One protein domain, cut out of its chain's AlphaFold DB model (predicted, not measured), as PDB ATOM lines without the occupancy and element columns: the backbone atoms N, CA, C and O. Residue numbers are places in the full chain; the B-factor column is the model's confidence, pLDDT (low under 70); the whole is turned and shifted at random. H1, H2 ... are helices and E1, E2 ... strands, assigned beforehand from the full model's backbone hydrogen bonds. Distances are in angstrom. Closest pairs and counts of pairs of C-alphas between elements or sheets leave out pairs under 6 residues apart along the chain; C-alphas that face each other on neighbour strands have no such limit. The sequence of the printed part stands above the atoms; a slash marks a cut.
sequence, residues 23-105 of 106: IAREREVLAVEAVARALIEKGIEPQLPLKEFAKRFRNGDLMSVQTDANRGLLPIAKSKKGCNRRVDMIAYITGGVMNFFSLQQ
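Overview. This is residues 23 to 105 of the 106 residues of an uncharacterized protein of Salmonella newport (UniProt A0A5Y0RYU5). Two long helices, H1 and H4, cross steeply, and a short sheet of E1 and E2 joins them to a small head of helices H2 and H3. The printed part has 83 residues, mostly helix, in the order H1 E1 H2 H3 E2 H4. It is only just compact, close to loose: radius of gyration of the C-alphas 13.7 A, spans 39 by 27 by 27 A.

Arrangement. H1, residues 23 to 41, touches H4, residues 89 to 103, with residues 28 to 36 alone, opposite ways at a steep tilt of 47 degrees; the closest C-alphas, of Val 32 and Thr 94, are 6.0 A apart. E1, residues 47 to 49, is the antiparallel neighbour of E2, residues 86 to 88; N 48 and O 87 are within hydrogen-bond range, 3.0 A. H2, residues 50 to 57, touches H3, residues 62 to 71; the closest C-alphas, of Ala 54 and Leu 62, are 5.2 A apart. H3 and H4 are apart. In H1, H2, H3 and H4 every O i to N i+4 pair is within hydrogen-bond range.

Along the chain. H1 begins with C-alpha 23 at (-16.075, 111.078, 60.432) and is 27.1 A long; H4 is 21.3 A long and ends with C-alpha 103 at (-32.123, 110.332, 52.550).

Size, cuts and confidence. The printed part has no cut. The link H3 to E2 is long. Residues 79 to 83 and 103 to 105 have pLDDT under 70.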
ATOM      1  N   ILE A  23     -15.576 112.219  61.212       82.19
ATOM      2  CA  ILE A  23     -16.075 111.078  60.432       82.19
ATOM      3  C   ILE A  23     -16.879 111.557  59.216       82.19
ATOM      4  O   ILE A  23     -16.723 111.029  58.117       82.19
ATOM      5  N   ALA A  24     -17.736 112.570  59.387       83.06
ATOM      6  CA  ALA A  24     -18.490 113.150  58.278       83.06
ATOM      7  C   ALA A  24     -17.560 113.745  57.207       83.06
ATOM      8  O   ALA A  24     -17.762 113.502  56.018       83.06
ATOM      9  N   ARG A  25     -16.507 114.456  57.627       83.94
ATOM     10  CA  ARG A  25     -15.501 115.020  56.722       83.94
ATOM     11  C   ARG A  25     -14.722 113.934  55.981       83.94
ATOM     12  O   ARG A  25     -14.500 114.065  54.785       83.94
ATOM     13  N   GLU A  26     -14.323 112.861  56.655       85.06
ATOM     14  CA  GLU A  26     -13.633 111.730  56.017       85.06
ATOM     15  C   GLU A  26     -14.500 111.073  54.938       85.06
ATOM     16  O   GLU A  26     -14.028 110.827  53.828       85.06
ATOM     17  N   ARG A  27     -15.793 110.864  55.220       83.88
ATOM     18  CA  ARG A  27     -16.757 110.355  54.228       83.88
ATOM     19  C   ARG A  27     -16.885 111.286  53.026       83.88
ATOM     20  O   ARG A  27     -16.964 110.812  51.896       83.88
ATOM     21  N   GLU A  28     -16.891 112.594  53.264       84.56
ATOM     22  CA  GLU A  28     -16.920 113.598  52.204       84.56
ATOM     23  C   GLU A  28     -15.680 113.529  51.309       84.56
ATOM     24  O   GLU A  28     -15.826 113.475  50.088       84.56
ATOM     25  N   VAL A  29     -14.480 113.449  51.889       85.69
ATOM     26  CA  VAL A  29     -13.237 113.318  51.111       85.69
ATOM     27  C   VAL A  29     -13.261 112.056  50.251       85.69
ATOM     28  O   VAL A  29     -12.994 112.132  49.054       85.69
ATOM     29  N   LEU A  30     -13.652 110.914  50.824       87.31
ATOM     30  CA  LEU A  30     -13.740 109.653  50.085       87.31
ATOM     31  C   LEU A  30     -14.740 109.726  48.923       87.31
ATOM     32  O   LEU A  30     -14.460 109.216  47.838       87.31
ATOM     33  N   ALA A  31     -15.888 110.382  49.119       86.38
ATOM     34  CA  ALA A  31     -16.878 110.567  48.062       86.38
ATOM     35  C   ALA A  31     -16.336 111.448  46.925       86.38
ATOM     36  O   ALA A  31     -16.463 111.085  45.755       86.38
ATOM     37  N   VAL A  32     -15.685 112.566  47.262       87.94
ATOM     38  CA  VAL A  32     -15.050 113.461  46.282       87.94
ATOM     39  C   VAL A  32     -13.976 112.722  45.485       87.94
ATOM     40  O   VAL A  32     -13.951 112.812  44.256       87.94
ATOM     41  N   GLU A  33     -13.109 111.961  46.155       87.88
ATOM     42  CA  GLU A  33     -12.057 111.181  45.499       87.88
ATOM     43  C   GLU A  33     -12.630 110.106  44.571       87.88
ATOM     44  O   GLU A  33     -12.156 109.952  43.443       87.88
ATOM     45  N   ALA A  34     -13.668 109.388  45.009       88.50
ATOM     46  CA  ALA A  34     -14.329 108.374  44.196       88.50
ATOM     47  C   ALA A  34     -14.964 108.980  42.935       88.50
ATOM     48  O   ALA A  34     -14.784 108.452  41.836       88.50
ATOM     49  N   VAL A  35     -15.647 110.121  43.069       88.88
ATOM     50  CA  VAL A  35     -16.230 110.849  41.931       88.88
ATOM     51  C   VAL A  35     -15.138 111.342  40.985       88.88
ATOM     52  O   VAL A  35     -15.258 111.166  39.773       88.88
ATOM     53  N   ALA A  36     -14.052 111.916  41.508       88.31
ATOM     54  CA  ALA A  36     -12.941 112.391  40.692       88.31
ATOM     55  C   ALA A  36     -12.299 111.253  39.880       88.31
ATOM     56  O   ALA A  36     -12.082 111.410  38.677       88.31
ATOM     57  N   ARG A  37     -12.058 110.089  40.501       89.75
ATOM     58  CA  ARG A  37     -11.544 108.897  39.804       89.75
ATOM     59  C   ARG A  37     -12.504 108.419  38.717       89.75
ATOM     60  O   ARG A  37     -12.079 108.230  37.582       89.75
ATOM     61  N   ALA A  38     -13.796 108.315  39.027       88.62
ATOM     62  CA  ALA A  38     -14.805 107.889  38.060       88.62
ATOM     63  C   ALA A  38     -14.896 108.833  36.847       88.62
ATOM     64  O   ALA A  38     -15.062 108.378  35.715       88.62
ATOM     65  N   LEU A  39     -14.758 110.147  37.055       88.44
ATOM     66  CA  LEU A  39     -14.731 111.122  35.960       88.44
ATOM     67  C   LEU A  39     -13.507 110.931  35.055       88.44
ATOM     68  O   LEU A  39     -13.660 110.948  33.833       88.44
ATOM     69  N   ILE A  40     -12.327 110.697  35.640       88.19
ATOM     70  CA  ILE A  40     -11.086 110.426  34.897       88.19
ATOM     71  C   ILE A  40     -11.230 109.145  34.065       88.19
ATOM     72  O   ILE A  40     -10.971 109.168  32.864       88.19
ATOM     73  N   GLU A  41     -11.706 108.054  34.668       89.94
ATOM     74  CA  GLU A  41     -11.899 106.763  33.989       89.94
ATOM     75  C   GLU A  41     -12.896 106.847  32.824       89.94
ATOM     76  O   GLU A  41     -12.734 106.176  31.805       89.94
ATOM     77  N   LYS A  42     -13.930 107.684  32.952       86.19
ATOM     78  CA  LYS A  42     -14.949 107.892  31.911       86.19
ATOM     79  C   LYS A  42     -14.563 108.960  30.882       86.19
ATOM     80  O   LYS A  42     -15.350 109.212  29.970       86.19
ATOM     81  N   GLY A  43     -13.402 109.604  31.024       84.56
ATOM     82  CA  GLY A  43     -12.974 110.699  30.149       84.56
ATOM     83  C   GLY A  43     -13.904 111.917  30.205       84.56
ATOM     84  O   GLY A  43     -14.061 112.634  29.216       84.56
ATOM     85  N   ILE A  44     -14.582 112.136  31.336       83.44
ATOM     86  CA  ILE A  44     -15.463 113.287  31.534       83.44
ATOM     87  C   ILE A  44     -14.634 114.425  32.120       83.44
ATOM     88  O   ILE A  44     -13.981 114.273  33.149       83.44
ATOM     89  N   GLU A  45     -14.694 115.595  31.485       87.12
ATOM     90  CA  GLU A  45     -14.020 116.776  32.016       87.12
ATOM     91  C   GLU A  45     -14.594 117.169  33.390       87.12
ATOM     92  O   GLU A  45     -15.816 117.280  33.537       87.12
ATOM     93  N   PRO A  46     -13.738 117.474  34.381       87.06
ATOM     94  CA  PRO A  46     -14.187 117.902  35.706       87.06
ATOM     95  C   PRO A  46     -14.901 119.263  35.678       87.06
ATOM     96  O   PRO A  46     -15.623 119.600  36.613       87.06
ATOM     97  N   GLN A  47     -14.729 120.045  34.606       90.69
ATOM     98  CA  GLN A  47     -15.420 121.315  34.398       90.69
ATOM     99  C   GLN A  47     -16.071 121.362  33.017       90.69
ATOM    100  O   GLN A  47     -15.380 121.477  32.005       90.69
ATOM    101  N   LEU A  48     -17.400 121.384  32.954       90.50
ATOM    102  CA  LEU A  48     -18.133 121.412  31.684       90.50
ATOM    103  C   LEU A  48     -18.721 122.801  31.394       90.50
ATOM    104  O   LEU A  48     -19.345 123.393  32.273       90.50
ATOM    105  N   PRO A  49     -18.586 123.346  30.170       91.25
ATOM    106  CA  PRO A  49     -19.340 124.530  29.760       91.25
ATOM    107  C   PRO A  49     -20.851 124.307  29.902       91.25
ATOM    108  O   PRO A  49     -21.334 123.208  29.627       91.25
ATOM    109  N   LEU A  50     -21.619 125.355  30.231       90.81
ATOM    110  CA  LEU A  50     -23.083 125.252  30.404       90.81
ATOM    111  C   LEU A  50     -23.791 124.597  29.205       90.81
ATOM    112  O   LEU A  50     -24.719 123.816  29.386       90.81
ATOM    113  N   LYS A  51     -23.326 124.874  27.980       91.44
ATOM    114  CA  LYS A  51     -23.869 124.283  26.749       91.44
ATOM    115  C   LYS A  51     -23.673 122.768  26.684       91.44
ATOM    116  O   LYS A  51     -24.606 122.048  26.345       91.44
ATOM    117  N   GLU A  52     -22.479 122.286  27.010       91.19
ATOM    118  CA  GLU A  52     -22.176 120.851  26.998       91.19
ATOM    119  C   GLU A  52     -22.846 120.132  28.171       91.19
ATOM    120  O   GLU A  52     -23.365 119.029  28.009       91.19
ATOM    121  N   PHE A  53     -22.933 120.793  29.328       92.44
ATOM    122  CA  PHE A  53     -23.710 120.298  30.457       92.44
ATOM    123  C   PHE A  53     -25.192 120.128  30.096       92.44
ATOM    124  O   PHE A  53     -25.761 119.062  30.325       92.44
ATOM    125  N   ALA A  54     -25.805 121.138  29.469       92.56
ATOM    126  CA  ALA A  54     -27.203 121.082  29.053       92.56
ATOM    127  C   ALA A  54     -27.467 119.901  28.113       92.56
ATOM    128  O   ALA A  54     -28.391 119.123  28.344       92.56
ATOM    129  N   LYS A  55     -26.611 119.717  27.101       92.56
ATOM    130  CA  LYS A  55     -26.703 118.585  26.169       92.56
ATOM    131  C   LYS A  55     -26.637 117.232  26.875       92.56
ATOM    132  O   LYS A  55     -27.425 116.354  26.550       92.56
ATOM    133  N   ARG A  56     -25.704 117.059  27.816       89.31
ATOM    134  CA  ARG A  56     -25.453 115.760  28.461       89.31
ATOM    135  C   ARG A  56     -26.440 115.420  29.580       89.31
ATOM    136  O   ARG A  56     -26.758 114.252  29.744       89.31
ATOM    137  N   PHE A  57     -26.900 116.407  30.350       88.31
ATOM    138  CA  PHE A  57     -27.619 116.163  31.613       88.31
ATOM    139  C   PHE A  57     -29.029 116.759  31.672       88.31
ATOM    140  O   PHE A  57     -29.775 116.467  32.605       88.31
ATOM    141  N   ARG A  58     -29.404 117.614  30.713       89.38
ATOM    142  CA  ARG A  58     -30.691 118.334  30.700       89.38
ATOM    143  C   ARG A  58     -31.379 118.288  29.332       89.38
ATOM    144  O   ARG A  58     -32.095 119.216  28.980       89.38
ATOM    145  N   ASN A  59     -31.144 117.239  28.541       90.75
ATOM    146  CA  ASN A  59     -31.746 117.052  27.210       90.75
ATOM    147  C   ASN A  59     -31.557 118.249  26.253       90.75
ATOM    148  O   ASN A  59     -32.384 118.500  25.382       90.75
ATOM    149  N   GLY A  60     -30.471 119.009  26.417       89.38
ATOM    150  CA  GLY A  60     -30.183 120.196  25.614       89.38
ATOM    151  C   GLY A  60     -30.826 121.499  26.101       89.38
ATOM    152  O   GLY A  60     -30.595 122.526  25.464       89.38
ATOM    153  N   ASP A  61     -31.558 121.508  27.221       93.06
ATOM    154  CA  ASP A  61     -32.181 122.724  27.756       93.06
ATOM    155  C   ASP A  61     -31.148 123.679  28.377       93.06
ATOM    156  O   ASP A  61     -30.828 123.652  29.569       93.06
ATOM    157  N   LEU A  62     -30.599 124.545  27.527       91.81
ATOM    158  CA  LEU A  62     -29.631 125.557  27.926       91.81
ATOM    159  C   LEU A  62     -30.264 126.684  28.754       91.81
ATOM    160  O   LEU A  62     -29.580 127.256  29.604       91.81
ATOM    161  N   MET A  63     -31.540 127.006  28.531       91.56
ATOM    162  CA  MET A  63     -32.208 128.120  29.212       91.56
ATOM    163  C   MET A  63     -32.436 127.804  30.688       91.56
ATOM    164  O   MET A  63     -32.137 128.642  31.548       91.56
ATOM    165  N   SER A  64     -32.878 126.583  30.999       92.06
ATOM    166  CA  SER A  64     -32.982 126.118  32.385       92.06
ATOM    167  C   SER A  64     -31.615 126.116  33.064       92.06
ATOM    168  O   SER A  64     -31.469 126.656  34.156       92.06
ATOM    169  N   VAL A  65     -30.579 125.591  32.401       91.19
ATOM    170  CA  VAL A  65     -29.215 125.534  32.956       91.19
ATOM    171  C   VAL A  65     -28.652 126.927  33.242       91.19
ATOM    172  O   VAL A  65     -28.031 127.145  34.282       91.19
ATOM    173  N   GLN A  66     -28.870 127.895  32.351       90.81
ATOM    174  CA  GLN A  66     -28.463 129.281  32.589       90.81
ATOM    175  C   GLN A  66     -29.233 129.912  33.751       90.81
ATOM    176  O   GLN A  66     -28.639 130.631  34.557       90.81
ATOM    177  N   THR A  67     -30.531 129.630  33.856       91.50
ATOM    178  CA  THR A  67     -31.377 130.111  34.954       91.50
ATOM    179  C   THR A  67     -30.903 129.556  36.293       91.50
ATOM    180  O   THR A  67     -30.687 130.328  37.225       91.50
ATOM    181  N   ASP A  68     -30.638 128.254  36.371       90.31
ATOM    182  CA  ASP A  68     -30.123 127.604  37.577       90.31
ATOM    183  C   ASP A  68     -28.730 128.128  37.948       90.31
ATOM    184  O   ASP A  68     -28.463 128.432  39.112       90.31
ATOM    185  N   ALA A  69     -27.856 128.330  36.958       89.25
ATOM    186  CA  ALA A  69     -26.543 128.935  37.166       89.25
ATOM    187  C   ALA A  69     -26.638 130.384  37.679       89.25
ATOM    188  O   ALA A  69     -25.840 130.791  38.519       89.25
ATOM    189  N   ASN A  70     -27.601 131.173  37.189       88.44
ATOM    190  CA  ASN A  70     -27.851 132.544  37.651       88.44
ATOM    191  C   ASN A  70     -28.431 132.583  39.069       88.44
ATOM    192  O   ASN A  70     -28.107 133.487  39.834       88.44
ATOM    193  N   ARG A  71     -29.270 131.604  39.419       89.44
ATOM    194  CA  ARG A  71     -29.873 131.462  40.750       89.44
ATOM    195  C   ARG A  71     -28.920 130.867  41.791       89.44
ATOM    196  O   ARG A  71     -29.272 130.825  42.961       89.44
ATOM    197  N   GLY A  72     -27.734 130.407  41.383       86.75
ATOM    198  CA  GLY A  72     -26.776 129.746  42.275       86.75
ATOM    199  C   GLY A  72     -27.156 128.305  42.634       86.75
ATOM    200  O   GLY A  72     -26.653 127.771  43.615       86.75
ATOM    201  N   LEU A  73     -28.033 127.675  41.844       87.69
ATOM    202  CA  LEU A  73     -28.484 126.292  42.036       87.69
ATOM    203  C   LEU A  73     -27.549 125.263  41.384       87.69
ATOM    204  O   LEU A  73     -27.673 124.067  41.637       87.69
ATOM    205  N   LEU A  74     -26.615 125.716  40.544       89.25
ATOM    206  CA  LEU A  74     -25.561 124.880  39.976       89.25
ATOM    207  C   LEU A  74     -24.205 125.243  40.586       89.25
ATOM    208  O   LEU A  74     -23.897 126.432  40.714       89.25
ATOM    209  N   PRO A  75     -23.360 124.247  40.899       90.69
ATOM    210  CA  PRO A  75     -22.000 124.503  41.342       90.69
ATOM    211  C   PRO A  75     -21.178 125.001  40.152       90.69
ATOM    212  O   PRO A  75     -20.778 124.238  39.274       90.69
ATOM    213  N   ILE A  76     -20.967 126.313  40.089       91.06
ATOM    214  CA  ILE A  76     -20.175 126.952  39.039       91.06
ATOM    215  C   ILE A  76     -18.718 127.036  39.495       91.06
ATOM    216  O   ILE A  76     -18.418 127.587  40.556       91.06
ATOM    217  N   ALA A  77     -17.804 126.525  38.668       87.12
ATOM    218  CA  ALA A  77     -16.374 126.681  38.883       87.12
ATOM    219  C   ALA A  77     -16.022 128.177  38.910       87.12
ATOM    220  O   ALA A  77     -16.508 128.958  38.085       87.12
ATOM    221  N   LYS A  78     -15.172 128.588  39.860       78.25
ATOM    222  CA  LYS A  78     -14.764 129.992  40.007       78.25
ATOM    223  C   LYS A  78     -14.162 130.492  38.689       78.25
ATOM    224  O   LYS A  78     -13.070 130.083  38.310       78.25
ATOM    225  N   SER A  79     -14.866 131.391  38.007       68.69
ATOM    226  CA  SER A  79     -14.379 132.055  36.799       68.69
ATOM    227  C   SER A  79     -14.356 133.569  37.005       68.69
ATOM    228  O   SER A  79     -15.096 134.120  37.828       68.69
ATOM    229  N   LYS A  80     -13.466 134.261  36.284       64.69
ATOM    230  CA  LYS A  80     -13.441 135.728  36.274       64.69
ATOM    231  C   LYS A  80     -14.754 136.251  35.676       64.69
ATOM    232  O   LYS A  80     -15.273 135.678  34.718       64.69
ATOM    233  N   LYS A  81     -15.280 137.355  36.226       55.25
ATOM    234  CA  LYS A  81     -16.460 138.063  35.690       55.25
ATOM    235  C   LYS A  81     -16.309 138.240  34.170       55.25
ATOM    236  O   LYS A  81     -15.330 138.827  33.726       55.25
ATOM    237  N   GLY A  82     -17.266 137.721  33.399       57.47
ATOM    238  CA  GLY A  82     -17.276 137.801  31.932       57.47
ATOM    239  C   GLY A  82     -16.718 136.580  31.188       57.47
ATOM    240  O   GLY A  82     -16.875 136.507  29.975       57.47
ATOM    241  N   CYS A  83     -16.123 135.595  31.871       59.34
ATOM    242  CA  CYS A  83     -15.696 134.346  31.234       59.34
ATOM    243  C   CYS A  83     -16.820 133.300  31.182       59.34
ATOM    244  O   CYS A  83     -17.663 133.225  32.082       59.34
ATOM    245  N   ASN A  84     -16.769 132.444  30.153       75.62
ATOM    246  CA  ASN A  84     -17.637 131.277  29.972       75.62
ATOM    247  C   ASN A  84     -17.783 130.494  31.282       75.62
ATOM    248  O   ASN A  84     -16.827 129.887  31.766       75.62
ATOM    249  N   ARG A  85     -18.985 130.521  31.866       85.19
ATOM    250  CA  ARG A  85     -19.288 129.782  33.093       85.19
ATOM    251  C   ARG A  85     -19.203 128.282  32.820       85.19
ATOM    252  O   ARG A  85     -19.708 127.800  31.801       85.19
ATOM    253  N   ARG A  86     -18.570 127.557  33.739       90.19
ATOM    254  CA  ARG A  86     -18.427 126.099  33.692       90.19
ATOM    255  C   ARG A  86     -19.002 125.502  34.968       90.19
ATOM    256  O   ARG A  86     -18.812 126.066  36.040       90.19
ATOM    257  N   VAL A  87     -19.710 124.391  34.838       91.00
ATOM    258  CA  VAL A  87     -20.204 123.595  35.962       91.00
ATOM    259  C   VAL A  87     -19.052 122.752  36.487       91.00
ATOM    260  O   VAL A  87     -18.366 122.100  35.699       91.00
ATOM    261  N   ASP A  88     -18.845 122.776  37.798       92.12
ATOM    262  CA  ASP A  88     -17.963 121.848  38.494       92.12
ATOM    263  C   ASP A  88     -18.683 120.499  38.632       92.12
ATOM    264  O   ASP A  88     -19.651 120.356  39.386       92.12
ATOM    265  N   MET A  89     -18.237 119.516  37.852       92.12
ATOM    266  CA  MET A  89     -18.872 118.204  37.786       92.12
ATOM    267  C   MET A  89     -18.612 117.369  39.033       92.12
ATOM    268  O   MET A  89     -19.461 116.555  39.398       92.12
ATOM    269  N   ILE A  90     -17.481 117.590  39.706       90.88
ATOM    270  CA  ILE A  90     -17.163 116.903  40.957       90.88
ATOM    271  C   ILE A  90     -18.150 117.366  42.021       90.88
ATOM    272  O   ILE A  90     -18.816 116.534  42.636       90.88
ATOM    273  N   ALA A  91     -18.313 118.678  42.182       89.69
ATOM    274  CA  ALA A  91     -19.271 119.238  43.130       89.69
ATOM    275  C   ALA A  91     -20.719 118.843  42.790       89.69
ATOM    276  O   ALA A  91     -21.484 118.477  43.682       89.69
ATOM    277  N   TYR A  92     -21.089 118.857  41.503       90.75
ATOM    278  CA  TYR A  92     -22.432 118.483  41.052       90.75
ATOM    279  C   TYR A  92     -22.784 117.027  41.387       90.75
ATOM    280  O   TYR A  92     -23.836 116.763  41.967       90.75
ATOM    281  N   ILE A  93     -21.900 116.082  41.056       88.56
ATOM    282  CA  ILE A  93     -22.153 114.653  41.280       88.56
ATOM    283  C   ILE A  93     -22.040 114.319  42.767       88.56
ATOM    284  O   ILE A  93     -22.913 113.639  43.304       88.56
ATOM    285  N   THR A  94     -21.014 114.832  43.450       87.31
ATOM    286  CA  THR A  94     -20.810 114.570  44.881       87.31
ATOM    287  C   THR A  94     -21.992 115.081  45.705       87.31
ATOM    288  O   THR A  94     -22.478 114.355  46.568       87.31
ATOM    289  N   GLY A  95     -22.525 116.271  45.395       83.75
ATOM    290  CA  GLY A  95     -23.726 116.794  46.054       83.75
ATOM    291  C   GLY A  95     -24.945 115.881  45.881       83.75
ATOM    292  O   GLY A  95     -25.677 115.636  46.839       83.75
ATOM    293  N   GLY A  96     -25.131 115.306  44.688       81.44
ATOM    294  CA  GLY A  96     -26.176 114.308  44.444       81.44
ATOM    295  C   GLY A  96     -25.980 113.026  45.260       81.44
ATOM    296  O   GLY A  96     -26.922 112.544  45.887       81.44
ATOM    297  N   VAL A  97     -24.751 112.504  45.302       81.56
ATOM    298  CA  VAL A  97     -24.394 111.287  46.049       81.56
ATOM    299  C   VAL A  97     -24.585 111.480  47.557       81.56
ATOM    300  O   VAL A  97     -25.180 110.633  48.220       81.56
ATOM    301  N   MET A  98     -24.144 112.610  48.107       81.25
ATOM    302  CA  MET A  98     -24.316 112.921  49.529       81.25
ATOM    303  C   MET A  98     -25.784 113.081  49.922       81.25
ATOM    304  O   MET A  98     -26.188 112.552  50.955       81.25
ATOM    305  N   ASN A  99     -26.586 113.755  49.091       79.56
ATOM    306  CA  ASN A  99     -28.027 113.885  49.320       79.56
ATOM    307  C   ASN A  99     -28.745 112.530  49.270       79.56
ATOM    308  O   ASN A  99     -29.688 112.296  50.019       79.56
ATOM    309  N   PHE A 100     -28.303 111.616  48.406       74.25
ATOM    310  CA  PHE A 100     -28.850 110.264  48.367       74.25
ATOM    311  C   PHE A 100     -28.555 109.495  49.665       74.25
ATOM    312  O   PHE A 100     -29.452 108.892  50.251       74.25
ATOM    313  N   PHE A 101     -27.317 109.567  50.165       70.94
ATOM    314  CA  PHE A 101     -26.934 108.895  51.409       70.94
ATOM    315  C   PHE A 101     -27.556 109.506  52.670       70.94
ATOM    316  O   PHE A 101     -27.707 108.796  53.667       70.94
ATOM    317  N   SER A 102     -27.904 110.794  52.662       70.94
ATOM    318  CA  SER A 102     -28.626 111.414  53.776       70.94
ATOM    319  C   SER A 102     -30.096 110.991  53.813       70.94
ATOM    320  O   SER A 102     -30.620 110.753  54.897       70.94
ATOM    321  N   LEU A 103     -30.737 110.809  52.653       65.56
ATOM    322  CA  LEU A 103     -32.123 110.332  52.550       65.56
ATOM    323  C   LEU A 103     -32.305 108.870  52.986       65.56
ATOM    324  O   LEU A 103     -33.378 108.518  53.452       65.56
ATOM    325  N   GLN A 104     -31.281 108.019  52.858       60.47
ATOM    326  CA  GLN A 104     -31.344 106.617  53.307       60.47
ATOM    327  C   GLN A 104     -31.136 106.423  54.821       60.47
ATOM    328  O   GLN A 104     -31.306 105.312  55.317       60.47
ATOM    329  N   GLN A 105     -30.726 107.467  55.547       54.31
ATOM    330  CA  GLN A 105     -30.481 107.423  56.997       54.31
ATOM    331  C   GLN A 105     -31.608 108.069  57.826       54.31
ATOM    332  O   GLN A 105     -31.478 108.135  59.049       54.31
TER     333      GLN A 105